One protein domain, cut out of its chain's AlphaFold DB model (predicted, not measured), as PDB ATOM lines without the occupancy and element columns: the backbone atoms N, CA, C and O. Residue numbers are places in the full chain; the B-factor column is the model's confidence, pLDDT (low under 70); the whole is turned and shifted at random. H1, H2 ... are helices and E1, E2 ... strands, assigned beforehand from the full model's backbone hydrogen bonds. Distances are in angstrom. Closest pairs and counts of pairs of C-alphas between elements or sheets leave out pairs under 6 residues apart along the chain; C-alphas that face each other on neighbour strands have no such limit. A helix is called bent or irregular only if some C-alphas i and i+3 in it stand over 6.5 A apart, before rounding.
ATOM      1  N   ASP A 239     291.046 280.706 279.434       67.50
ATOM      2  CA  ASP A 239     291.694 281.180 280.650       67.50
ATOM      3  C   ASP A 239     292.634 282.359 280.306       67.50
ATOM      4  O   ASP A 239     293.622 282.172 279.579       67.50
ATOM      5  N   PRO A 240     292.337 283.590 280.777       69.69
ATOM      6  CA  PRO A 240     293.164 284.751 280.477       69.69
ATOM      7  C   PRO A 240     294.535 284.665 281.162       69.69
ATOM      8  O   PRO A 240     295.492 285.253 280.654       69.69
ATOM      9  N   GLN A 241     294.657 283.912 282.263       80.31
ATOM     10  CA  GLN A 241     295.928 283.683 282.947       80.31
ATOM     11  C   GLN A 241     296.829 282.785 282.097       80.31
ATOM     12  O   GLN A 241     297.954 283.185 281.800       80.31
ATOM     13  N   LEU A 242     296.313 281.654 281.591       80.00
ATOM     14  CA  LEU A 242     297.027 280.795 280.636       80.00
ATOM     15  C   LEU A 242     297.521 281.573 279.407       80.00
ATOM     16  O   LEU A 242     298.668 281.400 279.000       80.00
ATOM     17  N   ARG A 243     296.694 282.452 278.820       79.94
ATOM     18  CA  ARG A 243     297.121 283.303 277.692       79.94
ATOM     19  C   ARG A 243     298.280 284.224 278.083       79.94
ATOM     20  O   ARG A 243     299.253 284.322 277.338       79.94
ATOM     21  N   SER A 244     298.163 284.920 279.215       84.81
ATOM     22  CA  SER A 244     299.189 285.855 279.691       84.81
ATOM     23  C   SER A 244     300.514 285.134 279.968       84.81
ATOM     24  O   SER A 244     301.562 285.553 279.476       84.81
ATOM     25  N   HIS A 245     300.444 283.988 280.657       89.06
ATOM     26  CA  HIS A 245     301.577 283.103 280.937       89.06
ATOM     27  C   HIS A 245     302.265 282.628 279.657       89.06
ATOM     28  O   HIS A 245     303.466 282.829 279.495       89.06
ATOM     29  N   MET A 246     301.504 282.075 278.706       89.00
ATOM     30  CA  MET A 246     302.058 281.605 277.434       89.00
ATOM     31  C   MET A 246     302.722 282.737 276.645       89.00
ATOM     32  O   MET A 246     303.805 282.537 276.108       89.00
ATOM     33  N   ASN A 247     302.132 283.936 276.601       88.62
ATOM     34  CA  ASN A 247     302.750 285.078 275.925       88.62
ATOM     35  C   ASN A 247     304.073 285.502 276.590       88.62
ATOM     36  O   ASN A 247     305.052 285.752 275.887       88.62
ATOM     37  N   ALA A 248     304.127 285.547 277.926       91.00
ATOM     38  CA  ALA A 248     305.349 285.863 278.666       91.00
ATOM     39  C   ALA A 248     306.439 284.789 278.480       91.00
ATOM     40  O   ALA A 248     307.607 285.121 278.287       91.00
ATOM     41  N   PHE A 249     306.051 283.510 278.473       94.19
ATOM     42  CA  PHE A 249     306.944 282.384 278.205       94.19
ATOM     43  C   PHE A 249     307.508 282.408 276.778       94.19
ATOM     44  O   PHE A 249     308.705 282.247 276.586       94.19
ATOM     45  N   ILE A 250     306.678 282.656 275.760       93.75
ATOM     46  CA  ILE A 250     307.158 282.779 274.375       93.75
ATOM     47  C   ILE A 250     308.140 283.954 274.250       93.75
ATOM     48  O   ILE A 250     309.204 283.799 273.652       93.75
ATOM     49  N   ALA A 251     307.840 285.100 274.866       90.69
ATOM     50  CA  ALA A 251     308.739 286.252 274.863       90.69
ATOM     51  C   ALA A 251     310.093 285.972 275.551       90.69
ATOM     52  O   ALA A 251     311.115 286.488 275.104       90.69
ATOM     53  N   SER A 252     310.134 285.132 276.595       95.62
ATOM     54  CA  SER A 252     311.384 284.789 277.292       95.62
ATOM     55  C   SER A 252     312.315 283.856 276.501       95.62
ATOM     56  O   SER A 252     313.487 283.738 276.853       95.62
ATOM     57  N   LEU A 253     311.831 283.241 275.414       95.00
ATOM     58  CA  LEU A 253     312.592 282.333 274.542       95.00
ATOM     59  C   LEU A 253     313.205 283.009 273.295       95.00
ATOM     60  O   LEU A 253     313.589 282.305 272.365       95.00
ATOM     61  N   ASP A 254     313.260 284.346 273.236       93.69
ATOM     62  CA  ASP A 254     313.671 285.120 272.040       93.69
ATOM     63  C   ASP A 254     312.928 284.689 270.754       93.69
ATOM     64  O   ASP A 254     313.472 284.554 269.651       93.69
ATOM     65  N   ALA A 255     311.621 284.448 270.901       93.25
ATOM     66  CA  ALA A 255     310.775 283.992 269.806       93.25
ATOM     67  C   ALA A 255     310.757 284.972 268.620       93.25
ATOM     68  O   ALA A 255     310.612 284.553 267.470       93.25
ATOM     69  N   ASP A 256     310.946 286.266 268.885       93.25
ATOM     70  CA  ASP A 256     310.972 287.318 267.871       93.25
ATOM     71  C   ASP A 256     312.190 287.220 266.938       93.25
ATOM     72  O   ASP A 256     312.046 287.434 265.729       93.25
ATOM     73  N   GLY A 257     313.362 286.830 267.456       93.25
ATOM     74  CA  GLY A 257     314.542 286.524 266.647       93.25
ATOM     75  C   GLY A 257     314.353 285.255 265.808       93.25
ATOM     76  O   GLY A 257     314.550 285.267 264.584       93.25
ATOM     77  N   ILE A 258     313.894 284.177 266.454       96.19
ATOM     78  CA  ILE A 258     313.688 282.840 265.863       96.19
ATOM     79  C   ILE A 258     312.622 282.855 264.749       96.19
ATOM     80  O   ILE A 258     312.773 282.189 263.719       96.19
ATOM     81  N   PHE A 259     311.573 283.664 264.912       94.88
ATOM     82  CA  PHE A 259     310.525 283.915 263.917       94.88
ATOM     83  C   PHE A 259     310.661 285.302 263.264       94.88
ATOM     84  O   PHE A 259     309.681 285.954 262.889       94.88
ATOM     85  N   SER A 260     311.894 285.764 263.063       93.31
ATOM     86  CA  SER A 260     312.158 286.942 262.238       93.31
ATOM     87  C   SER A 260     312.000 286.634 260.740       93.31
ATOM     88  O   SER A 260     312.243 285.521 260.264       93.31
ATOM     89  N   LEU A 261     311.653 287.654 259.945       90.88
ATOM     90  CA  LEU A 261     311.628 287.539 258.479       90.88
ATOM     91  C   LEU A 261     313.023 287.244 257.891       90.88
ATOM     92  O   LEU A 261     313.125 286.675 256.804       90.88
ATOM     93  N   GLY A 262     314.091 287.634 258.596       90.56
ATOM     94  CA  GLY A 262     315.472 287.313 258.234       90.56
ATOM     95  C   GLY A 262     315.749 285.816 258.351       90.56
ATOM     96  O   GLY A 262     316.123 285.200 257.356       90.56
ATOM     97  N   ALA A 263     315.475 285.231 259.523       92.25
ATOM     98  CA  ALA A 263     315.623 283.796 259.762       92.25
ATOM     99  C   ALA A 263     314.771 282.968 258.787       92.25
ATOM    100  O   ALA A 263     315.276 282.066 258.122       92.25
ATOM    101  N   ALA A 264     313.497 283.332 258.604       92.44
ATOM    102  CA  ALA A 264     312.583 282.587 257.739       92.44
ATOM    103  C   ALA A 264     312.998 282.556 256.251       92.44
ATOM    104  O   ALA A 264     312.642 281.626 255.530       92.44
ATOM    105  N   ARG A 265     313.768 283.549 255.779       90.25
ATOM    106  CA  ARG A 265     314.319 283.597 254.408       90.25
ATOM    107  C   ARG A 265     315.549 282.709 254.195       90.25
ATOM    108  O   ARG A 265     315.929 282.512 253.046       90.25
ATOM    109  N   GLN A 266     316.167 282.209 255.264       92.69
ATOM    110  CA  GLN A 266     317.333 281.317 255.214       92.69
ATOM    111  C   GLN A 266     316.940 279.827 255.252       92.69
ATOM    112  O   GLN A 266     317.802 278.963 255.118       92.69
ATOM    113  N   LEU A 267     315.650 279.526 255.437       93.69
ATOM    114  CA  LEU A 267     315.116 278.169 255.546       93.69
ATOM    115  C   LEU A 267     315.063 277.431 254.199       93.69
ATOM    116  O   LEU A 267     314.977 278.041 253.131       93.69
ATOM    117  N   GLU A 268     315.044 276.097 254.262       89.75
ATOM    118  CA  GLU A 268     314.923 275.234 253.085       89.75
ATOM    119  C   GLU A 268     313.591 275.471 252.355       89.75
ATOM    120  O   GLU A 268     312.506 275.326 252.926       89.75
ATOM    121  N   VAL A 269     313.664 275.822 251.067       90.38
ATOM    122  CA  VAL A 269     312.489 276.085 250.227       90.38
ATOM    123  C   VAL A 269     311.894 274.774 249.719       90.38
ATOM    124  O   VAL A 269     312.421 274.147 248.806       90.38
ATOM    125  N   MET A 270     310.725 274.414 250.247       87.12
ATOM    126  CA  MET A 270     309.963 273.234 249.823       87.12
ATOM    127  C   MET A 270     309.293 273.441 248.461       87.12
ATOM    128  O   MET A 270     309.169 272.522 247.656       87.12
ATOM    129  N   SER A 271     308.778 274.649 248.223       85.31
ATOM    130  CA  SER A 271     308.204 275.047 246.936       85.31
ATOM    131  C   SER A 271     308.110 276.564 246.833       85.31
ATOM    132  O   SER A 271     307.914 277.261 247.832       85.31
ATOM    133  N   SER A 272     308.179 277.081 245.609       84.50
ATOM    134  CA  SER A 272     307.781 278.453 245.308       84.50
ATOM    135  C   SER A 272     306.801 278.465 244.138       84.50
ATOM    136  O   SER A 272     306.912 277.664 243.209       84.50
ATOM    137  N   LYS A 273     305.804 279.352 244.186       80.31
ATOM    138  CA  LYS A 273     304.874 279.573 243.073       80.31
ATOM    139  C   LYS A 273     304.630 281.060 242.877       80.31
ATOM    140  O   LYS A 273     304.342 281.781 243.828       80.31
ATOM    141  N   ARG A 274     304.690 281.506 241.624       76.88
ATOM    142  CA  ARG A 274     304.312 282.868 241.243       76.88
ATOM    143  C   ARG A 274     302.813 282.944 240.934       76.88
ATOM    144  O   ARG A 274     302.294 282.078 240.232       76.88
ATOM    145  N   HIS A 275     302.133 283.957 241.460       70.44
ATOM    146  CA  HIS A 275     300.712 284.248 241.230       70.44
ATOM    147  C   HIS A 275     300.501 285.765 241.357       70.44
ATOM    148  O   HIS A 275     301.066 286.377 242.259       70.44
ATOM    149  N   ASP A 276     299.770 286.385 240.428       70.75
ATOM    150  CA  ASP A 276     299.502 287.838 240.372       70.75
ATOM    151  C   ASP A 276     300.736 288.728 240.611       70.75
ATOM    152  O   ASP A 276     300.724 289.714 241.347       70.75
ATOM    153  N   GLY A 277     301.864 288.337 240.012       67.25
ATOM    154  CA  GLY A 277     303.141 289.041 240.135       67.25
ATOM    155  C   GLY A 277     303.891 288.835 241.458       67.25
ATOM    156  O   GLY A 277     305.076 289.176 241.500       67.25
ATOM    157  N   ARG A 278     303.267 288.229 242.478       65.50
ATOM    158  CA  ARG A 278     303.865 287.868 243.775       65.50
ATOM    159  C   ARG A 278     304.435 286.452 243.750       65.50
ATOM    160  O   ARG A 278     303.968 285.605 242.988       65.50
ATOM    161  N   THR A 279     305.426 286.188 244.596       73.25
ATOM    162  CA  THR A 279     305.975 284.839 244.800       73.25
ATOM    163  C   THR A 279     305.584 284.341 246.183       73.25
ATOM    164  O   THR A 279     305.985 284.921 247.187       73.25
ATOM    165  N   TYR A 280     304.829 283.247 246.210       77.25
ATOM    166  CA  TYR A 280     304.474 282.500 247.408       77.25
ATOM    167  C   TYR A 280     305.555 281.455 247.650       77.25
ATOM    168  O   TYR A 280     305.750 280.572 246.812       77.25
ATOM    169  N   VAL A 281     306.261 281.559 248.773       86.31
ATOM    170  CA  VAL A 281     307.328 280.630 249.162       86.31
ATOM    171  C   VAL A 281     306.841 279.797 250.346       86.31
ATOM    172  O   VAL A 281     306.282 280.337 251.300       86.31
ATOM    173  N   LYS A 282     307.036 278.479 250.277       89.25
ATOM    174  CA  LYS A 282     306.822 277.552 251.393       89.25
ATOM    175  C   LYS A 282     308.170 277.007 251.833       89.25
ATOM    176  O   LYS A 282     308.928 276.538 250.981       89.25
ATOM    177  N   VAL A 283     308.441 277.046 253.128       93.38
ATOM    178  CA  VAL A 283     309.709 276.599 253.715       93.38
ATOM    179  C   VAL A 283     309.475 275.586 254.829       93.38
ATOM    180  O   VAL A 283     308.407 275.583 255.445       93.38
ATOM    181  N   LEU A 284     310.469 274.736 255.077       94.31
ATOM    182  CA  LEU A 284     310.484 273.839 256.229       94.31
ATOM    183  C   LEU A 284     311.029 274.588 257.457       94.31
ATOM    184  O   LEU A 284     311.969 275.371 257.331       94.31
ATOM    185  N   ALA A 285     310.437 274.366 258.628       96.31
ATOM    186  CA  ALA A 285     310.907 274.941 259.887       96.31
ATOM    187  C   ALA A 285     312.336 274.493 260.231       96.31
ATOM    188  O   ALA A 285     312.711 273.345 259.982       96.31
ATOM    189  N   SER A 286     313.113 275.380 260.854       96.38
ATOM    190  CA  SER A 286     314.405 275.007 261.443       96.38
ATOM    191  C   SER A 286     314.238 274.192 262.730       96.38
ATOM    192  O   SER A 286     313.159 274.134 263.326       96.38
ATOM    193  N   GLU A 287     315.339 273.597 263.192       96.00
ATOM    194  CA  GLU A 287     315.433 272.942 264.501       96.00
ATOM    195  C   GLU A 287     315.043 273.909 265.631       96.00
ATOM    196  O   GLU A 287     314.066 273.655 266.325       96.00
ATOM    197  N   ALA A 288     315.661 275.096 265.702       96.69
ATOM    198  CA  ALA A 288     315.341 276.119 266.706       96.69
ATOM    199  C   ALA A 288     313.858 276.560 266.706       96.69
ATOM    200  O   ALA A 288     313.261 276.754 267.765       96.69
ATOM    201  N   GLN A 289     313.232 276.688 265.530       97.19
ATOM    202  CA  GLN A 289     311.793 276.971 265.428       97.19
ATOM    203  C   GLN A 289     310.947 275.803 265.945       97.19
ATOM    204  O   GLN A 289     309.932 276.016 266.607       97.19
ATOM    205  N   THR A 290     311.360 274.571 265.648       97.00
ATOM    206  CA  THR A 290     310.676 273.349 266.081       97.00
ATOM    207  C   THR A 290     310.791 273.160 267.595       97.00
ATOM    208  O   THR A 290     309.787 272.870 268.245       97.00
ATOM    209  N   ASP A 291     311.967 273.402 268.171       96.81
ATOM    210  CA  ASP A 291     312.213 273.314 269.611       96.81
ATOM    211  C   ASP A 291     311.411 274.348 270.401       96.81
ATOM    212  O   ASP A 291     310.820 274.001 271.423       96.81
ATOM    213  N   LEU A 292     311.297 275.585 269.901       96.94
ATOM    214  CA  LEU A 292     310.442 276.605 270.511       96.94
ATOM    215  C   LEU A 292     308.972 276.167 270.536       96.94
ATOM    216  O   LEU A 292     308.303 276.282 271.562       96.94
ATOM    217  N   VAL A 293     308.467 275.607 269.435       96.31
ATOM    218  CA  VAL A 293     307.096 275.076 269.374       96.31
ATOM    219  C   VAL A 293     306.910 273.888 270.327       96.31
ATOM    220  O   VAL A 293     305.881 273.799 270.998       96.31
ATOM    221  N   ILE A 294     307.895 272.993 270.443       96.25
ATOM    222  CA  ILE A 294     307.867 271.889 271.414       96.25
ATOM    223  C   ILE A 294     307.861 272.431 272.849       96.25
ATOM    224  O   ILE A 294     307.074 271.957 273.669       96.25
ATOM    225  N   ALA A 295     308.677 273.442 273.154       96.00
ATOM    226  CA  ALA A 295     308.685 274.115 274.449       96.00
ATOM    227  C   ALA A 295     307.315 274.742 274.759       96.00
ATOM    228  O   ALA A 295     306.787 274.530 275.847       96.00
ATOM    229  N   ALA A 296     306.686 275.406 273.784       93.75
ATOM    230  CA  ALA A 296     305.344 275.974 273.914       93.75
ATOM    231  C   ALA A 296     304.260 274.911 274.183       93.75
ATOM    232  O   ALA A 296     303.383 275.108 275.025       93.75
ATOM    233  N   ILE A 297     304.317 273.760 273.499       92.50
ATOM    234  CA  ILE A 297     303.404 272.632 273.757       92.50
ATOM    235  C   ILE A 297     303.611 272.091 275.177       92.50
ATOM    236  O   ILE A 297     302.629 271.868 275.889       92.50
ATOM    237  N   ARG A 298     304.867 271.898 275.603       93.62
ATOM    238  CA  ARG A 298     305.200 271.423 276.954       93.62
ATOM    239  C   ARG A 298     304.688 272.380 278.026       93.62
ATOM    240  O   ARG A 298     304.010 271.942 278.950       93.62
ATOM    241  N   GLU A 299     304.934 273.676 277.871       92.69
ATOM    242  CA  GLU A 299     304.543 274.688 278.853       92.69
ATOM    243  C   GLU A 299     303.023 274.812 279.004       92.69
ATOM    244  O   GLU A 299     302.499 274.882 280.120       92.69
ATOM    245  N   ARG A 300     302.285 274.716 277.891       88.12
ATOM    246  CA  ARG A 300     300.821 274.645 277.920       88.12
ATOM    247  C   ARG A 300     300.328 273.460 278.754       88.12
ATOM    248  O   ARG A 300     299.344 273.605 279.481       88.12
ATOM    249  N   PHE A 301     300.989 272.302 278.675       87.12
ATOM    250  CA  PHE A 301     300.657 271.153 279.519       87.12
ATOM    251  C   PHE A 301     301.051 271.355 280.981       87.12
ATOM    252  O   PHE A 301     300.217 271.061 281.830       87.12
ATOM    253  N   ARG A 302     302.235 271.902 281.297       88.75
ATOM    254  CA  ARG A 302     302.610 272.233 282.690       88.75
ATOM    255  C   ARG A 302     301.574 273.123 283.354       88.75
ATOM    256  O   ARG A 302     301.069 272.796 284.420       88.75
ATOM    257  N   THR A 303     301.187 274.191 282.663       85.81
ATOM    258  CA  THR A 303     300.177 275.139 283.147       85.81
ATOM    259  C   THR A 303     298.806 274.469 283.321       85.81
ATOM    260  O   THR A 303     298.063 274.806 284.235       85.81
ATOM    261  N   SER A 304     298.469 273.485 282.475       82.31
ATOM    262  CA  SER A 304     297.175 272.779 282.515       82.31
ATOM    263  C   SER A 304     297.105 271.600 283.499       82.31
ATOM    264  O   SER A 304     296.002 271.194 283.857       82.31
ATOM    265  N   LEU A 305     298.241 270.983 283.847       84.38
ATOM    266  CA  LEU A 305     298.325 269.722 284.609       84.38
ATOM    267  C   LEU A 305     299.082 269.852 285.940       84.38
ATOM    268  O   LEU A 305     299.022 268.941 286.763       84.38
ATOM    269  N   GLY A 306     299.806 270.954 286.138       85.06
ATOM    270  CA  GLY A 306     300.766 271.136 287.220       85.06
ATOM    271  C   GLY A 306     302.118 270.462 286.953       85.06
ATOM    272  O   GLY A 306     302.239 269.499 286.192       85.06
ATOM    273  N   SER A 307     303.153 270.963 287.629       85.25
ATOM    274  CA  SER A 307     304.536 270.485 287.514       85.25
ATOM    275  C   SER A 307     304.804 269.299 288.448       85.25
ATOM    276  O   SER A 307     305.466 269.433 289.475       85.25
ATOM    277  N   SER A 308     304.263 268.127 288.109       90.69
ATOM    278  CA  SER A 308     304.616 266.862 288.776       90.69
ATOM    279  C   SER A 308     305.693 266.104 287.995       90.69
ATOM    280  O   SER A 308     305.750 266.207 286.771       90.69
ATOM    281  N   ALA A 309     306.509 265.291 288.678       90.69
ATOM    282  CA  ALA A 309     307.537 264.469 288.024       90.69
ATOM    283  C   ALA A 309     306.948 263.582 286.909       90.69
ATOM    284  O   ALA A 309     307.444 263.582 285.788       90.69
ATOM    285  N   ALA A 310     305.804 262.940 287.178       88.94
ATOM    286  CA  ALA A 310     305.092 262.124 286.197       88.94
ATOM    287  C   ALA A 310     304.582 262.922 284.979       88.94
ATOM    288  O   ALA A 310     304.444 262.351 283.900       88.94
ATOM    289  N   VAL A 311     304.302 264.224 285.121       89.06
ATOM    290  CA  VAL A 311     304.006 265.096 283.973       89.06
ATOM    291  C   VAL A 311     305.293 265.395 283.206       89.06
ATOM    292  O   VAL A 311     305.320 265.153 282.004       89.06
ATOM    293  N   GLU A 312     306.366 265.847 283.866       92.81
ATOM    294  CA  GLU A 312     307.637 266.170 283.194       92.81
ATOM    295  C   GLU A 312     308.219 264.979 282.416       92.81
ATOM    296  O   GLU A 312     308.595 265.144 281.253       92.81
ATOM    297  N   ASP A 313     308.197 263.770 282.985       92.31
ATOM    298  CA  ASP A 313     308.630 262.539 282.306       92.31
ATOM    299  C   ASP A 313     307.879 262.323 280.981       92.31
ATOM    300  O   ASP A 313     308.469 261.968 279.960       92.31
ATOM    301  N   GLN A 314     306.572 262.600 280.959       90.56
ATOM    302  CA  GLN A 314     305.754 262.515 279.748       90.56
ATOM    303  C   GLN A 314     305.999 263.700 278.795       90.56
ATOM    304  O   GLN A 314     305.981 263.527 277.575       90.56
ATOM    305  N   LEU A 315     306.289 264.900 279.306       92.31
ATOM    306  CA  LEU A 315     306.665 266.054 278.479       92.31
ATOM    307  C   LEU A 315     307.994 265.834 277.746       92.31
ATOM    308  O   LEU A 315     308.145 266.276 276.601       92.31
ATOM    309  N   LEU A 316     308.932 265.093 278.343       93.06
ATOM    310  CA  LEU A 316     310.174 264.664 277.694       93.06
ATOM    311  C   LEU A 316     309.943 263.686 276.531       93.06
ATOM    312  O   LEU A 316     310.801 263.585 275.652       93.06
ATOM    313  N   LEU A 317     308.798 263.004 276.455       92.69
ATOM    314  CA  LEU A 317     308.442 262.160 275.307       92.69
ATOM    315  C   LEU A 317     307.872 262.962 274.124       92.69
ATOM    316  O   LEU A 317     307.719 262.409 273.035       92.69
ATOM    317  N   ILE A 318     307.606 264.266 274.289       93.25
ATOM    318  CA  ILE A 318     307.235 265.141 273.168       93.25
ATOM    319  C   ILE A 318     308.472 265.399 272.300       93.25
ATOM    320  O   ILE A 318     309.465 265.947 272.787       93.25
ATOM    321  N   ARG A 319     308.426 264.988 271.026       94.50
ATOM    322  CA  ARG A 319     309.565 264.981 270.085       94.50
ATOM    323  C   ARG A 319     309.130 265.345 268.659       94.50
ATOM    324  O   ARG A 319     307.977 265.106 268.301       94.50
ATOM    325  N   PRO A 320     310.027 265.872 267.809       94.12
ATOM    326  CA  PRO A 320     309.740 266.013 266.388       94.12
ATOM    327  C   PRO A 320     309.785 264.641 265.692       94.12
ATOM    328  O   PRO A 320     310.636 263.803 265.988       94.12
ATOM    329  N   ARG A 321     308.881 264.423 264.736       91.25
ATOM    330  CA  ARG A 321     308.865 263.301 263.789       91.25
ATOM    331  C   ARG A 321     308.935 263.887 262.372       91.25
ATOM    332  O   ARG A 321     308.050 264.667 262.001       91.25
ATOM    333  N   PRO A 322     309.952 263.539 261.562       87.00
ATOM    334  CA  PRO A 322     310.057 264.032 260.193       87.00
ATOM    335  C   PRO A 322     308.782 263.756 259.390       87.00
ATOM    336  O   PRO A 322     308.318 262.619 259.309       87.00
ATOM    337  N   MET A 323     308.227 264.800 258.774       86.69
ATOM    338  CA  MET A 323     307.086 264.712 257.864       86.69
ATOM    339  C   MET A 323     307.450 265.400 256.554       86.69
ATOM    340  O   MET A 323     307.918 266.537 256.550       86.69
ATOM    341  N   ARG A 324     307.207 264.722 255.432       85.62
ATOM    342  CA  ARG A 324     307.311 265.325 254.104       85.62
ATOM    343  C   ARG A 324     305.940 265.845 253.702       85.62
ATOM    344  O   ARG A 324     305.038 265.047 253.480       85.62
ATOM    345  N   TRP A 325     305.793 267.161 253.593       85.19
ATOM    346  CA  TRP A 325     304.592 267.745 253.004       85.19
ATOM    347  C   TRP A 325     304.678 267.693 251.484       85.19
ATOM    348  O   TRP A 325     305.619 268.226 250.892       85.19
ATOM    349  N   THR A 326     303.660 267.143 250.832       87.81
ATOM    350  CA  THR A 326     303.461 267.405 249.407       87.81
ATOM    351  C   THR A 326     303.033 268.859 249.186       87.81
ATOM    352  O   THR A 326     302.428 269.513 250.045       87.81
ATOM    353  N   SER A 327     303.292 269.383 247.984       82.00
ATOM    354  CA  SER A 327     302.847 270.732 247.603       82.00
ATOM    355  C   SER A 327     301.328 270.922 247.720       82.00
ATOM    356  O   SER A 327     300.883 272.042 247.998       82.00
ATOM    357  N   THR A 328     300.553 269.845 247.537       85.31
ATOM    358  CA  THR A 328     299.090 269.818 247.662       85.31
ATOM    359  C   THR A 328     298.656 269.870 249.121       85.31
ATOM    360  O   THR A 328     297.927 270.792 249.477       85.31
ATOM    361  N   GLU A 329     299.156 268.984 249.990       87.81
ATOM    362  CA  GLU A 329     298.816 268.991 251.424       87.81
ATOM    363  C   GLU A 329     299.157 270.332 252.073       87.81
ATOM    364  O   GLU A 329     298.304 270.942 252.710       87.81
ATOM    365  N   ALA A 330     300.364 270.855 251.829       85.69
ATOM    366  CA  ALA A 330     300.769 272.162 252.338       85.69
ATOM    367  C   ALA A 330     299.911 273.310 251.772       85.69
ATOM    368  O   ALA A 330     299.813 274.371 252.380       85.69
ATOM    369  N   LYS A 331     299.316 273.156 250.576       86.31
ATOM    370  CA  LYS A 331     298.378 274.154 250.029       86.31
ATOM    371  C   LYS A 331     297.039 274.068 250.760       86.31
ATOM    372  O   LYS A 331     296.569 275.105 251.208       86.31
ATOM    373  N   THR A 332     296.446 272.879 250.852       88.06
ATOM    374  CA  THR A 332     295.148 272.654 251.507       88.06
ATOM    375  C   THR A 332     295.210 273.094 252.964       88.06
ATOM    376  O   THR A 332     294.489 274.007 253.346       88.06
ATOM    377  N   TYR A 333     296.198 272.597 253.712       87.81
ATOM    378  CA  TYR A 333     296.400 272.944 255.116       87.81
ATOM    379  C   TYR A 333     296.564 274.458 255.332       87.81
ATOM    380  O   TYR A 333     295.926 275.033 256.204       87.81
ATOM    381  N   TYR A 334     297.324 275.156 254.478       88.44
ATOM    382  CA  TYR A 334     297.380 276.621 254.536       88.44
ATOM    383  C   TYR A 334     296.019 277.293 254.272       88.44
ATOM    384  O   TYR A 334     295.699 278.277 254.930       88.44
ATOM    385  N   GLN A 335     295.203 276.802 253.332       86.62
ATOM    386  CA  GLN A 335     293.881 277.391 253.070       86.62
ATOM    387  C   GLN A 335     292.902 277.179 254.232       86.62
ATOM    388  O   GLN A 335     292.128 278.092 254.515       86.62
ATOM    389  N   ASP A 336     292.980 276.033 254.910       84.62
ATOM    390  CA  ASP A 336     292.146 275.696 256.069       84.62
ATOM    391  C   ASP A 336     292.529 276.520 257.316       84.62
ATOM    392  O   ASP A 336     291.678 276.851 258.143       84.62
ATOM    393  N   HIS A 337     293.811 276.891 257.431       85.25
ATOM    394  CA  HIS A 337     294.384 277.532 258.620       85.25
ATOM    395  C   HIS A 337     294.674 279.038 258.482       85.25
ATOM    396  O   HIS A 337     294.727 279.741 259.489       85.25
ATOM    397  N   LYS A 338     294.749 279.608 257.268       84.12
ATOM    398  CA  LYS A 338     294.980 281.062 257.055       84.12
ATOM    399  C   LYS A 338     293.996 281.980 257.793       84.12
ATOM    400  O   LYS A 338     294.352 283.117 258.087       84.12
ATOM    401  N   ALA A 339     292.787 281.493 258.091       79.19
ATOM    402  CA  ALA A 339     291.766 282.232 258.832       79.19
ATOM    403  C   ALA A 339     292.233 282.629 260.245       79.19
ATOM    404  O   ALA A 339     291.703 283.579 260.807       79.19
ATOM    405  N   VAL A 340     293.263 281.976 260.807       75.50
ATOM    406  CA  VAL A 340     293.904 282.365 262.080       75.50
ATOM    407  C   VAL A 340     294.442 283.812 262.077       75.50
ATOM    408  O   VAL A 340     294.626 284.414 263.136       75.50
ATOM    409  N   LEU A 341     294.667 284.398 260.894       79.62
ATOM    410  CA  LEU A 341     295.046 285.806 260.730       79.62
ATOM    411  C   LEU A 341     293.879 286.795 260.872       79.62
ATOM    412  O   LEU A 341     294.135 287.973 261.103       79.62
ATOM    413  N   ASP A 342     292.635 286.352 260.677       77.44
ATOM    414  CA  ASP A 342     291.461 287.235 260.621       77.44
ATOM    415  C   ASP A 342     290.807 287.434 262.009       77.44
ATOM    416  O   ASP A 342     289.974 288.319 262.184       77.44
ATOM    417  N   PHE A 343     291.206 286.644 263.013       68.44
ATOM    418  CA  PHE A 343     290.774 286.786 264.407       68.44
ATOM    419  C   PHE A 343     291.679 287.770 265.178       68.44
ATOM    420  O   PHE A 343     292.906 287.695 265.073       68.44
ATOM    421  N   ASP A 344     291.103 288.633 266.025       68.75
ATOM    422  CA  ASP A 344     291.869 289.407 267.019       68.75
ATOM    423  C   ASP A 344     292.384 288.519 268.165       68.75
ATOM    424  O   ASP A 344     291.915 287.398 268.348       68.75
ATOM    425  N   ASP A 345     293.372 288.991 268.929       63.31
ATOM    426  CA  ASP A 345     294.083 288.162 269.914       63.31
ATOM    427  C   ASP A 345     293.224 287.705 271.109       63.31
ATOM    428  O   ASP A 345     293.622 286.787 271.827       63.31
ATOM    429  N   ALA A 346     292.053 288.307 271.345       63.81
ATOM    430  CA  ALA A 346     291.104 287.866 272.365       63.81
ATOM    431  C   ALA A 346     290.119 286.824 271.805       63.81
ATOM    432  O   ALA A 346     289.971 285.744 272.384       63.81
ATOM    433  N   MET A 347     289.514 287.102 270.644       60.59
ATOM    434  CA  MET A 347     288.659 286.159 269.914       60.59
ATOM    435  C   MET A 347     289.400 284.869 269.557       60.59
ATOM    436  O   MET A 347     288.829 283.784 269.646       60.59
ATOM    437  N   GLN A 348     290.675 284.988 269.189       62.56
ATOM    438  CA  GLN A 348     291.584 283.891 268.874       62.56
ATOM    439  C   GLN A 348     291.577 282.789 269.947       62.56
ATOM    440  O   GLN A 348     291.295 281.628 269.637       62.56
ATOM    441  N   TRP A 349     291.839 283.139 271.213       60.84
ATOM    442  CA  TRP A 349     291.891 282.153 272.302       60.84
ATOM    443  C   TRP A 349     290.499 281.597 272.620       60.84
ATOM    444  O   TRP A 349     290.367 280.396 272.852       60.84
ATOM    445  N   ALA A 350     289.453 282.426 272.554       56.56
ATOM    446  CA  ALA A 350     288.080 282.000 272.830       56.56
ATOM    447  C   ALA A 350     287.543 281.003 271.793       56.56
ATOM    448  O   ALA A 350     287.059 279.930 272.143       56.56
ATOM    449  N   HIS A 351     287.667 281.333 270.507       51.31
ATOM    450  CA  HIS A 351     287.055 280.587 269.407       51.31
ATOM    451  C   HIS A 351     287.723 279.226 269.138       51.31
ATOM    452  O   HIS A 351     287.166 278.370 268.447       51.31
ATOM    453  N   ARG A 352     288.937 279.016 269.662       56.88
ATOM    454  CA  ARG A 352     289.723 277.793 269.451       56.88
ATOM    455  C   ARG A 352     289.953 276.964 270.712       56.88
ATOM    456  O   ARG A 352     290.368 275.827 270.540       56.88
ATOM    457  N   ALA A 353     289.611 277.430 271.918       50.06
ATOM    458  CA  ALA A 353     289.707 276.628 273.148       50.06
ATOM    459  C   ALA A 353     288.839 275.347 273.130       50.06
ATOM    460  O   ALA A 353     289.186 274.352 273.767       50.06
ATOM    461  N   GLU A 354     287.734 275.345 272.374       53.25
ATOM    462  CA  GLU A 354     286.888 274.159 272.152       53.25
ATOM    463  C   GLU A 354     287.546 273.102 271.253       53.25
ATOM    464  O   GLU A 354     287.238 271.911 271.343       53.25
ATOM    465  N   LYS A 355     288.446 273.533 270.367       58.56
ATOM    466  CA  LYS A 355     289.200 272.662 269.468       58.56
ATOM    467  C   LYS A 355     290.543 272.358 270.125       58.56
ATOM    468  O   LYS A 355     291.106 273.167 270.857       58.56
ATOM    469  N   TRP A 356     291.091 271.176 269.873       73.44
ATOM    470  CA  TRP A 356     292.434 270.835 270.339       73.44
ATOM    471  C   TRP A 356     293.436 271.598 269.464       73.44
ATOM    472  O   TRP A 356     293.921 271.092 268.460       73.44
ATOM    473  N   SER A 357     293.612 272.881 269.764       80.12
ATOM    474  CA  SER A 357     294.422 273.824 269.001       80.12
ATOM    475  C   SER A 357     294.710 275.057 269.845       80.12
ATOM    476  O   SER A 357     293.876 275.466 270.651       80.12
ATOM    477  N   PHE A 358     295.873 275.655 269.648       82.31
ATOM    478  CA  PHE A 358     296.228 276.963 270.185       82.31
ATOM    479  C   PHE A 358     297.189 277.639 269.212       82.31
ATOM    480  O   PHE A 358     297.713 277.006 268.298       82.31
ATOM    481  N   PHE A 359     297.412 278.927 269.385       86.06
ATOM    482  CA  PHE A 359     298.333 279.695 268.565       86.06
ATOM    483  C   PHE A 359     299.041 280.700 269.470       86.06
ATOM    484  O   PHE A 359     298.611 280.970 270.594       86.06
ATOM    485  N   PHE A 360     300.133 281.247 268.968       88.12
ATOM    486  CA  PHE A 360     300.847 282.352 269.585       88.12
ATOM    487  C   PHE A 360     301.533 283.160 268.490       88.12
ATOM    488  O   PHE A 360     301.809 282.654 267.399       88.12
ATOM    489  N   ASP A 361     301.798 284.424 268.780       89.75
ATOM    490  CA  ASP A 361     302.566 285.285 267.895       89.75
ATOM    491  C   ASP A 361     304.038 285.255 268.308       89.75
ATOM    492  O   ASP A 361     304.357 285.302 269.493       89.75
ATOM    493  N   ALA A 362     304.929 285.196 267.319       91.25
ATOM    494  CA  ALA A 362     306.368 285.330 267.504       91.25
ATOM    495  C   ALA A 362     306.952 286.079 266.302       91.25
ATOM    496  O   ALA A 362     306.742 285.692 265.149       91.25
ATOM    497  N   GLY A 363     307.634 287.190 266.558       90.94
ATOM    498  CA  GLY A 363     308.280 288.028 265.555       90.94
ATOM    499  C   GLY A 363     307.330 288.439 264.435       90.94
ATOM    500  O   GLY A 363     306.277 289.050 264.655       90.94
ATOM    501  N   ALA A 364     307.691 288.074 263.205       91.19
ATOM    502  CA  ALA A 364     306.913 288.358 262.003       91.19
ATOM    503  C   ALA A 364     305.733 287.388 261.773       91.19
ATOM    504  O   ALA A 364     304.987 287.563 260.808       91.19
ATOM    505  N   TYR A 365     305.540 286.386 262.634       92.62
ATOM    506  CA  TYR A 365     304.647 285.250 262.407       92.62
ATOM    507  C   TYR A 365     303.559 285.091 263.472       92.62
ATOM    508  O   TYR A 365     303.683 285.547 264.610       92.62
ATOM    509  N   ARG A 366     302.491 284.410 263.053       90.81
ATOM    510  CA  ARG A 366     301.475 283.768 263.884       90.81
ATOM    511  C   ARG A 366     301.603 282.263 263.702       90.81
ATOM    512  O   ARG A 366     301.557 281.784 262.570       90.81
ATOM    513  N   ILE A 367     301.795 281.530 264.789       92.62
ATOM    514  CA  ILE A 367     302.029 280.088 264.783       92.62
ATOM    515  C   ILE A 367     300.745 279.411 265.242       92.62
ATOM    516  O   ILE A 367     300.351 279.617 266.382       92.62
ATOM    517  N   GLU A 368     300.102 278.604 264.396       91.19
ATOM    518  CA  GLU A 368     298.975 277.753 264.800       91.19
ATOM    519  C   GLU A 368     299.469 276.325 265.056       91.19
ATOM    520  O   GLU A 368     300.031 275.678 264.170       91.19
ATOM    521  N   VAL A 369     299.234 275.834 266.273       91.38
ATOM    522  CA  VAL A 369     299.475 274.459 266.711       91.38
ATOM    523  C   VAL A 369     298.134 273.738 266.780       91.38
ATOM    524  O   VAL A 369     297.262 274.081 267.579       91.38
ATOM    525  N   VAL A 370     297.968 272.713 265.949       88.38
ATOM    526  CA  VAL A 370     296.718 271.968 265.779       88.38
ATOM    527  C   VAL A 370     296.939 270.536 266.246       88.38
ATOM    528  O   VAL A 370     297.729 269.791 265.669       88.38
ATOM    529  N   GLY A 371     296.274 270.173 267.336       85.25
ATOM    530  CA  GLY A 371     296.393 268.885 267.997       85.25
ATOM    531  C   GLY A 371     296.217 268.976 269.523       85.25
ATOM    532  O   GLY A 371     296.090 270.064 270.098       85.25
ATOM    533  N   PRO A 372     296.236 267.826 270.210       82.19
ATOM    534  CA  PRO A 372     296.631 266.528 269.665       82.19
ATOM    535  C   PRO A 372     295.570 265.849 268.786       82.19
ATOM    536  O   PRO A 372     294.373 265.888 269.065       82.19
ATOM    537  N   HIS A 373     296.044 265.168 267.745       81.69
ATOM    538  CA  HIS A 373     295.292 264.230 266.916       81.69
ATOM    539  C   HIS A 373     295.775 262.797 267.156       81.69
ATOM    540  O   HIS A 373     296.953 262.576 267.429       81.69
ATOM    541  N   TRP A 374     294.883 261.826 266.973       77.25
ATOM    542  CA  TRP A 374     295.245 260.412 266.864       77.25
ATOM    543  C   TRP A 374     295.864 260.152 265.487       77.25
ATOM    544  O   TRP A 374     295.319 260.624 264.484       77.25
ATOM    545  N   ALA A 375     296.948 259.380 265.406       67.38
ATOM    546  CA  ALA A 375     297.339 258.788 264.128       67.38
ATOM    547  C   ALA A 375     296.488 257.547 263.840       67.38
ATOM    548  O   ALA A 375     296.146 256.775 264.736       67.38
ATOM    549  N   ALA A 376     296.163 257.338 262.566       64.62
ATOM    550  CA  ALA A 376     295.513 256.112 262.128       64.62
ATOM    551  C   ALA A 376     296.473 254.925 262.336       64.62
ATOM    552  O   ALA A 376     297.514 254.857 261.688       64.62
ATOM    553  N   GLY A 377     296.121 254.011 263.244       67.19
ATOM    554  CA  GLY A 377     296.888 252.795 263.545       67.19
ATOM    555  C   GLY A 377     297.919 252.904 264.678       67.19
ATOM    556  O   GLY A 377     298.393 251.871 265.138       67.19
ATOM    557  N   GLU A 378     298.230 254.101 265.186       72.00
ATOM    558  CA  GLU A 378     299.136 254.290 266.336       72.00
ATOM    559  C   GLU A 378     298.330 254.823 267.537       72.00
ATOM    560  O   GLU A 378     298.267 256.026 267.788       72.00
ATOM    561  N   HIS A 379     297.668 253.917 268.267       67.81
ATOM    562  CA  HIS A 379     296.731 254.267 269.348       67.81
ATOM    563  C   HIS A 379     297.372 254.918 270.584       67.81
ATOM    564  O   HIS A 379     296.649 255.542 271.357       67.81
ATOM    565  N   ASP A 380     298.693 254.805 270.746       77.00
ATOM    566  CA  ASP A 380     299.449 255.304 271.905       77.00
ATOM    567  C   ASP A 380     300.150 256.652 271.653       77.00
ATOM    568  O   ASP A 380     300.750 257.233 272.565       77.00
ATOM    569  N   LEU A 381     300.067 257.178 270.424       81.12
ATOM    570  CA  LEU A 381     300.767 258.389 270.007       81.12
ATOM    571  C   LEU A 381     299.816 259.501 269.562       81.12
ATOM    572  O   LEU A 381     298.815 259.300 268.871       81.12
ATOM    573  N   LEU A 382     300.191 260.713 269.954       84.44
ATOM    574  CA  LEU A 382     299.485 261.947 269.659       84.44
ATOM    575  C   LEU A 382     300.304 262.828 268.745       84.44
ATOM    576  O   LEU A 382     301.503 262.971 268.950       84.44
ATOM    577  N   PHE A 383     299.642 263.482 267.798       89.19
ATOM    578  CA  PHE A 383     300.308 264.284 266.782       89.19
ATOM    579  C   PHE A 383     299.776 265.706 266.745       89.19
ATOM    580  O   PHE A 383     298.566 265.939 266.724       89.19
ATOM    581  N   TYR A 384     300.702 266.652 266.681       91.69
ATOM    582  CA  TYR A 384     300.440 268.053 266.414       91.69
ATOM    583  C   TYR A 384     300.930 268.374 265.004       91.69
ATOM    584  O   TYR A 384     302.054 268.031 264.628       91.69
ATOM    585  N   LYS A 385     300.075 269.042 264.233       92.50
ATOM    586  CA  LYS A 385     300.443 269.718 262.990       92.50
ATOM    587  C   LYS A 385     300.607 271.197 263.297       92.50
ATOM    588  O   LYS A 385     299.821 271.755 264.060       92.50
ATOM    589  N   VAL A 386     301.641 271.815 262.737       94.38
ATOM    590  CA  VAL A 386     301.988 273.206 263.039       94.38
ATOM    591  C   VAL A 386     302.293 273.953 261.749       94.38
ATOM    592  O   VAL A 386     302.912 273.409 260.830       94.38
ATOM    593  N   ILE A 387     301.842 275.202 261.686       94.50
ATOM    594  CA  ILE A 387     302.099 276.134 260.589       94.50
ATOM    595  C   ILE A 387     302.378 277.523 261.163       94.50
ATOM    596  O   ILE A 387     301.645 277.991 262.032       94.50
ATOM    597  N   ALA A 388     303.420 278.196 260.670       94.88
ATOM    598  CA  ALA A 388     303.640 279.611 260.953       94.88
ATOM    599  C   ALA A 388     303.293 280.443 259.717       94.88
ATOM    600  O   ALA A 388     303.871 280.283 258.637       94.88
ATOM    601  N   ILE A 389     302.339 281.351 259.896       91.88
ATOM    602  CA  ILE A 389     301.791 282.208 258.853       91.88
ATOM    603  C   ILE A 389     302.263 283.645 259.112       91.88
ATOM    604  O   ILE A 389     302.127 284.136 260.235       91.88
ATOM    605  N   PRO A 390     302.841 284.343 258.120       90.81
ATOM    606  CA  PRO A 390     303.350 285.691 258.329       90.81
ATOM    607  C   PRO A 390     302.221 286.694 258.592       90.81
ATOM    608  O   PRO A 390     301.209 286.730 257.885       90.81
ATOM    609  N   LYS A 391     302.417 287.562 259.587       86.88
ATOM    610  CA  LYS A 391     301.462 288.610 259.958       86.88
ATOM    611  C   LYS A 391     301.443 289.700 258.884       86.88
ATOM    612  O   LYS A 391     302.472 290.292 258.557       86.88
ATOM    613  N   ARG A 392     300.249 290.024 258.363       67.88
ATOM    614  CA  ARG A 392     300.063 291.019 257.279       67.88
ATOM    615  C   ARG A 392     300.647 292.404 257.608       67.88
ATOM    616  O   ARG A 392     301.070 293.111 256.697       67.88
ATOM    617  N   ALA A 393     300.699 292.771 258.890       50.50
ATOM    618  CA  ALA A 393     301.117 294.089 259.369       50.50
ATOM    619  C   ALA A 393     302.596 294.457 259.101       50.50
ATOM    620  O   ALA A 393     302.938 295.629 259.204       50.50
ATOM    621  N   GLY A 405     306.619 292.622 245.793       44.00
ATOM    622  CA  GLY A 405     306.813 291.992 247.090       44.00
ATOM    623  C   GLY A 405     307.045 290.492 246.952       44.00
ATOM    624  O   GLY A 405     306.145 289.751 246.554       44.00
ATOM    625  N   SER A 406     308.237 290.040 247.345       49.94
ATOM    626  CA  SER A 406     308.356 288.718 247.954       49.94
ATOM    627  C   SER A 406     307.508 288.765 249.216       49.94
ATOM    628  O   SER A 406     307.878 289.448 250.174       49.94
ATOM    629  N   GLU A 407     306.376 288.063 249.218       70.88
ATOM    630  CA  GLU A 407     305.680 287.810 250.474       70.88
ATOM    631  C   GLU A 407     306.616 287.007 251.389       70.88
ATOM    632  O   GLU A 407     307.552 286.336 250.932       70.88
ATOM    633  N   ALA A 408     306.420 287.150 252.696       86.12
ATOM    634  CA  ALA A 408     307.156 286.360 253.669       86.12
ATOM    635  C   ALA A 408     306.818 284.867 253.471       86.12
ATOM    636  O   ALA A 408     305.664 284.547 253.171       86.12
ATOM    637  N   PRO A 409     307.791 283.950 253.597       91.50
ATOM    638  CA  PRO A 409     307.532 282.533 253.384       91.50
ATOM    639  C   PRO A 409     306.589 281.985 254.458       91.50
ATOM    640  O   PRO A 409     306.689 282.378 255.618       91.50
ATOM    641  N   VAL A 410     305.700 281.062 254.091       92.44
ATOM    642  CA  VAL A 410     304.900 280.286 255.056       92.44
ATOM    643  C   VAL A 410     305.737 279.101 255.528       92.44
ATOM    644  O   VAL A 410     306.264 278.360 254.693       92.44
ATOM    645  N   ILE A 411     305.863 278.927 256.844       95.31
ATOM    646  CA  ILE A 411     306.719 277.904 257.455       95.31
ATOM    647  C   ILE A 411     305.864 276.692 257.832       95.31
ATOM    648  O   ILE A 411     304.871 276.821 258.552       95.31
ATOM    649  N   PHE A 412     306.263 275.515 257.359       95.12
ATOM    650  CA  PHE A 412     305.644 274.228 257.668       95.12
ATOM    651  C   PHE A 412     306.577 273.414 258.562       95.12
ATOM    652  O   PHE A 412     307.785 273.387 258.346       95.12
ATOM    653  N   PHE A 413     306.020 272.735 259.558       95.88
ATOM    654  CA  PHE A 413     306.790 271.952 260.524       95.88
ATOM    655  C   PHE A 413     306.723 270.458 260.209       95.88
ATOM    656  O   PHE A 413     305.807 270.002 259.525       95.88
ATOM    657  N   GLY A 414     307.650 269.674 260.761       92.81
ATOM    658  CA  GLY A 414     307.422 268.235 260.916       92.81
ATOM    659  C   GLY A 414     306.177 267.953 261.770       92.81
ATOM    660  O   GLY A 414     305.588 268.859 262.363       92.81
ATOM    661  N   LEU A 415     305.784 266.682 261.880       91.88
ATOM    662  CA  LEU A 415     304.841 266.316 262.937       91.88
ATOM    663  C   LEU A 415     305.556 266.466 264.278       91.88
ATOM    664  O   LEU A 415     306.712 266.078 264.408       91.88
ATOM    665  N   ILE A 416     304.873 266.978 265.294       93.44
ATOM    666  CA  ILE A 416     305.349 266.847 266.672       93.44
ATOM    667  C   ILE A 416     304.544 265.716 267.291       93.44
ATOM    668  O   ILE A 416     303.316 265.767 267.285       93.44
ATOM    669  N   GLN A 417     305.225 264.683 267.776       92.62
ATOM    670  CA  GLN A 417     304.595 263.557 268.456       92.62
ATOM    671  C   GLN A 417     304.678 263.731 269.973       92.62
ATOM    672  O   GLN A 417     305.644 264.306 270.472       92.62
ATOM    673  N   GLY A 418     303.689 263.230 270.705       87.75
ATOM    674  CA  GLY A 418     303.665 263.191 272.165       87.75
ATOM    675  C   GLY A 418     302.920 261.958 272.690       87.75
ATOM    676  O   GLY A 418     302.196 261.311 271.931       87.75
ATOM    677  N   PRO A 419     303.093 261.608 273.973       84.44
ATOM    678  CA  PRO A 419     302.540 260.383 274.541       84.44
ATOM    679  C   PRO A 419     301.052 260.529 274.899       84.44
ATOM    680  O   PRO A 419     300.622 261.536 275.472       84.44
ATOM    681  N   MET A 420     300.261 259.489 274.621       79.38
ATOM    682  CA  MET A 420     298.836 259.421 274.980       79.38
ATOM    683  C   MET A 420     298.493 259.690 276.458       79.38
ATOM    684  O   MET A 420     297.494 260.379 276.702       79.38
ATOM    685  N   PRO A 421     299.274 259.220 277.456       79.56
ATOM    686  CA  PRO A 421     299.037 259.518 278.867       79.56
ATOM    687  C   PRO A 421     298.800 260.996 279.204       79.56
ATOM    688  O   PRO A 421     297.967 261.269 280.066       79.56
ATOM    689  N   LEU A 422     299.414 261.958 278.498       77.06
ATOM    690  CA  LEU A 422     299.162 263.392 278.728       77.06
ATOM    691  C   LEU A 422     297.695 263.785 278.507       77.06
ATOM    692  O   LEU A 422     297.161 264.602 279.255       77.06
ATOM    693  N   LEU A 423     297.008 263.186 277.527       73.94
ATOM    694  CA  LEU A 423     295.574 263.422 277.328       73.94
ATOM    695  C   LEU A 423     294.712 262.758 278.392       73.94
ATOM    696  O   LEU A 423     293.671 263.306 278.756       73.94
ATOM    697  N   SER A 424     295.111 261.584 278.876       75.88
ATOM    698  CA  SER A 424     294.420 260.918 279.979       75.88
ATOM    699  C   SER A 424     294.530 261.760 281.252       75.88
ATOM    700  O   SER A 424     293.508 262.067 281.860       75.88
ATOM    701  N   LEU A 425     295.733 262.251 281.572       73.06
ATOM    702  CA  LEU A 425     295.968 263.207 282.658       73.06
ATOM    703  C   LEU A 425     295.152 264.495 282.465       73.06
ATOM    704  O   LEU A 425     294.484 264.929 283.397       73.06
ATOM    705  N   GLN A 426     295.092 265.061 281.254       71.75
ATOM    706  CA  GLN A 426     294.296 266.269 280.988       71.75
ATOM    707  C   GLN A 426     292.780 266.055 281.091       71.75
ATOM    708  O   GLN A 426     292.048 266.991 281.414       71.75
ATOM    709  N   LYS A 427     292.279 264.843 280.832       73.31
ATOM    710  CA  LYS A 427     290.871 264.497 281.080       73.31
ATOM    711  C   LYS A 427     290.582 264.336 282.574       73.31
ATOM    712  O   LYS A 427     289.507 264.743 282.998       73.31
ATOM    713  N   LEU A 428     291.525 263.785 283.340       65.12
ATOM    714  CA  LEU A 428     291.418 263.591 284.792       65.12
ATOM    715  C   LEU A 428     291.568 264.901 285.584       65.12
ATOM    716  O   LEU A 428     290.862 265.099 286.564       65.12
TER     717      LEU A 428
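What this domain is: This is residues 239 to 393 and 405 to 428 of the 437 residues of an uncharacterized protein of Anthracocystis flocculosa (UniProt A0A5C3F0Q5). A strongly twisted sheet of eight strands curls round one long helix, H4, and H6 crosses its opposite face. H1 packs on H4 near E4, H5 and H8 meet the last turns of H4, and the hairpin E1 and E2 makes the other end of the long axis. The 179 printed residues include eight named helices and eight named strands, in the order H1 H2 H3 E1 E2 H4 H5 E3 H6 H7 E4 E5 E6 E7 E8 H8. The branched sheet is mixed, and E4 E5 E6 form a meander, each strand the antiparallel neighbour of the one before. The class is mixed, helices and strands; the whole is compact, with a radius of gyration of the C-alphas of 16.2 A and spans of 53 by 36 by 27 A.

How they stand to each other: E6, residues 378 to 390, bends by 70 degrees at residue 381; antiparallel to it are E5, residues 365 to 375, on one side, and E7, residues 410 to 412, and E8, residues 415 to 419, on the other. Within hydrogen-bond range are N 385 and O 370 at 2.9 A, N 388 and O 411 at 2.9 A, and N 384 and O 416 at 2.8 A. Edge strand E4, residues 357 to 362, is antiparallel to E5, with N 360 and O 367 at 3.1 A; edge strand E3, residues 319 to 321, is antiparallel to E8, with N 321 and O 415 at 2.7 A. E2, residues 278 to 284, is parallel to E7, with N 412 and O 283 at 2.9 A, and forms a hairpin with E1, residues 269 to 275, with N 273 and O 280 at 2.9 A. The hub is H4, residues 287 to 305. H1, residues 240 to 252, touches it opposite ways at a shallow tilt of 31 degrees, closest C-alphas Leu 242 and Thr 303, 6.9 A. H5, residues 309 to 315, forms a helical hairpin with H4, closest C-alphas Arg 298 and Leu 315, 5.8 A. H8, residues 421 to 428, touches residues 301 to 305 of H4 alone, closest C-alphas Leu 305 and Gln 426, 6.4 A. H2, residues 255 to 258, and H3, residues 261 to 264, only graze the sheet. On the face opposite H4, irregular H6, residues 327 to 341, with C-alphas 336 and 339 7.1 A apart, has a height over the sheet of 8.1 A and runs across the strands, at 65 degrees to E7 on the local plane. H7, residues 345 to 352, is on the same face as H6, over none of the strands. Every O i to N i+4 pair is within hydrogen-bond range in H1, H4 and H8, against 2 of 3 in H5, 8 of 11 in H6 and 2 of 4 in H7; H2 and H3 are too short for one.

Where its parts are: H1 begins at C-alpha 240 (293.164, 284.751, 280.477). From first to last C-alpha H4 measures 26.6 A, H6 21.5 A, E5 27.5 A and E6 32.7 A. H8 ends at C-alpha 428 (291.418, 263.591, 284.792).

The domain as a whole: The two C-alphas farthest apart, Gly 277 and Ala 309, are 54.0 A apart. Residues 394 to 404 are not printed, and C-alphas 393 and 405 are 13.7 A apart across the cut, which lies in the link from E6 to E7. The links printed whole are tight. The mean pLDDT of the printed part is 84.0; 26 residues are under 70, among them residues 343 to 355.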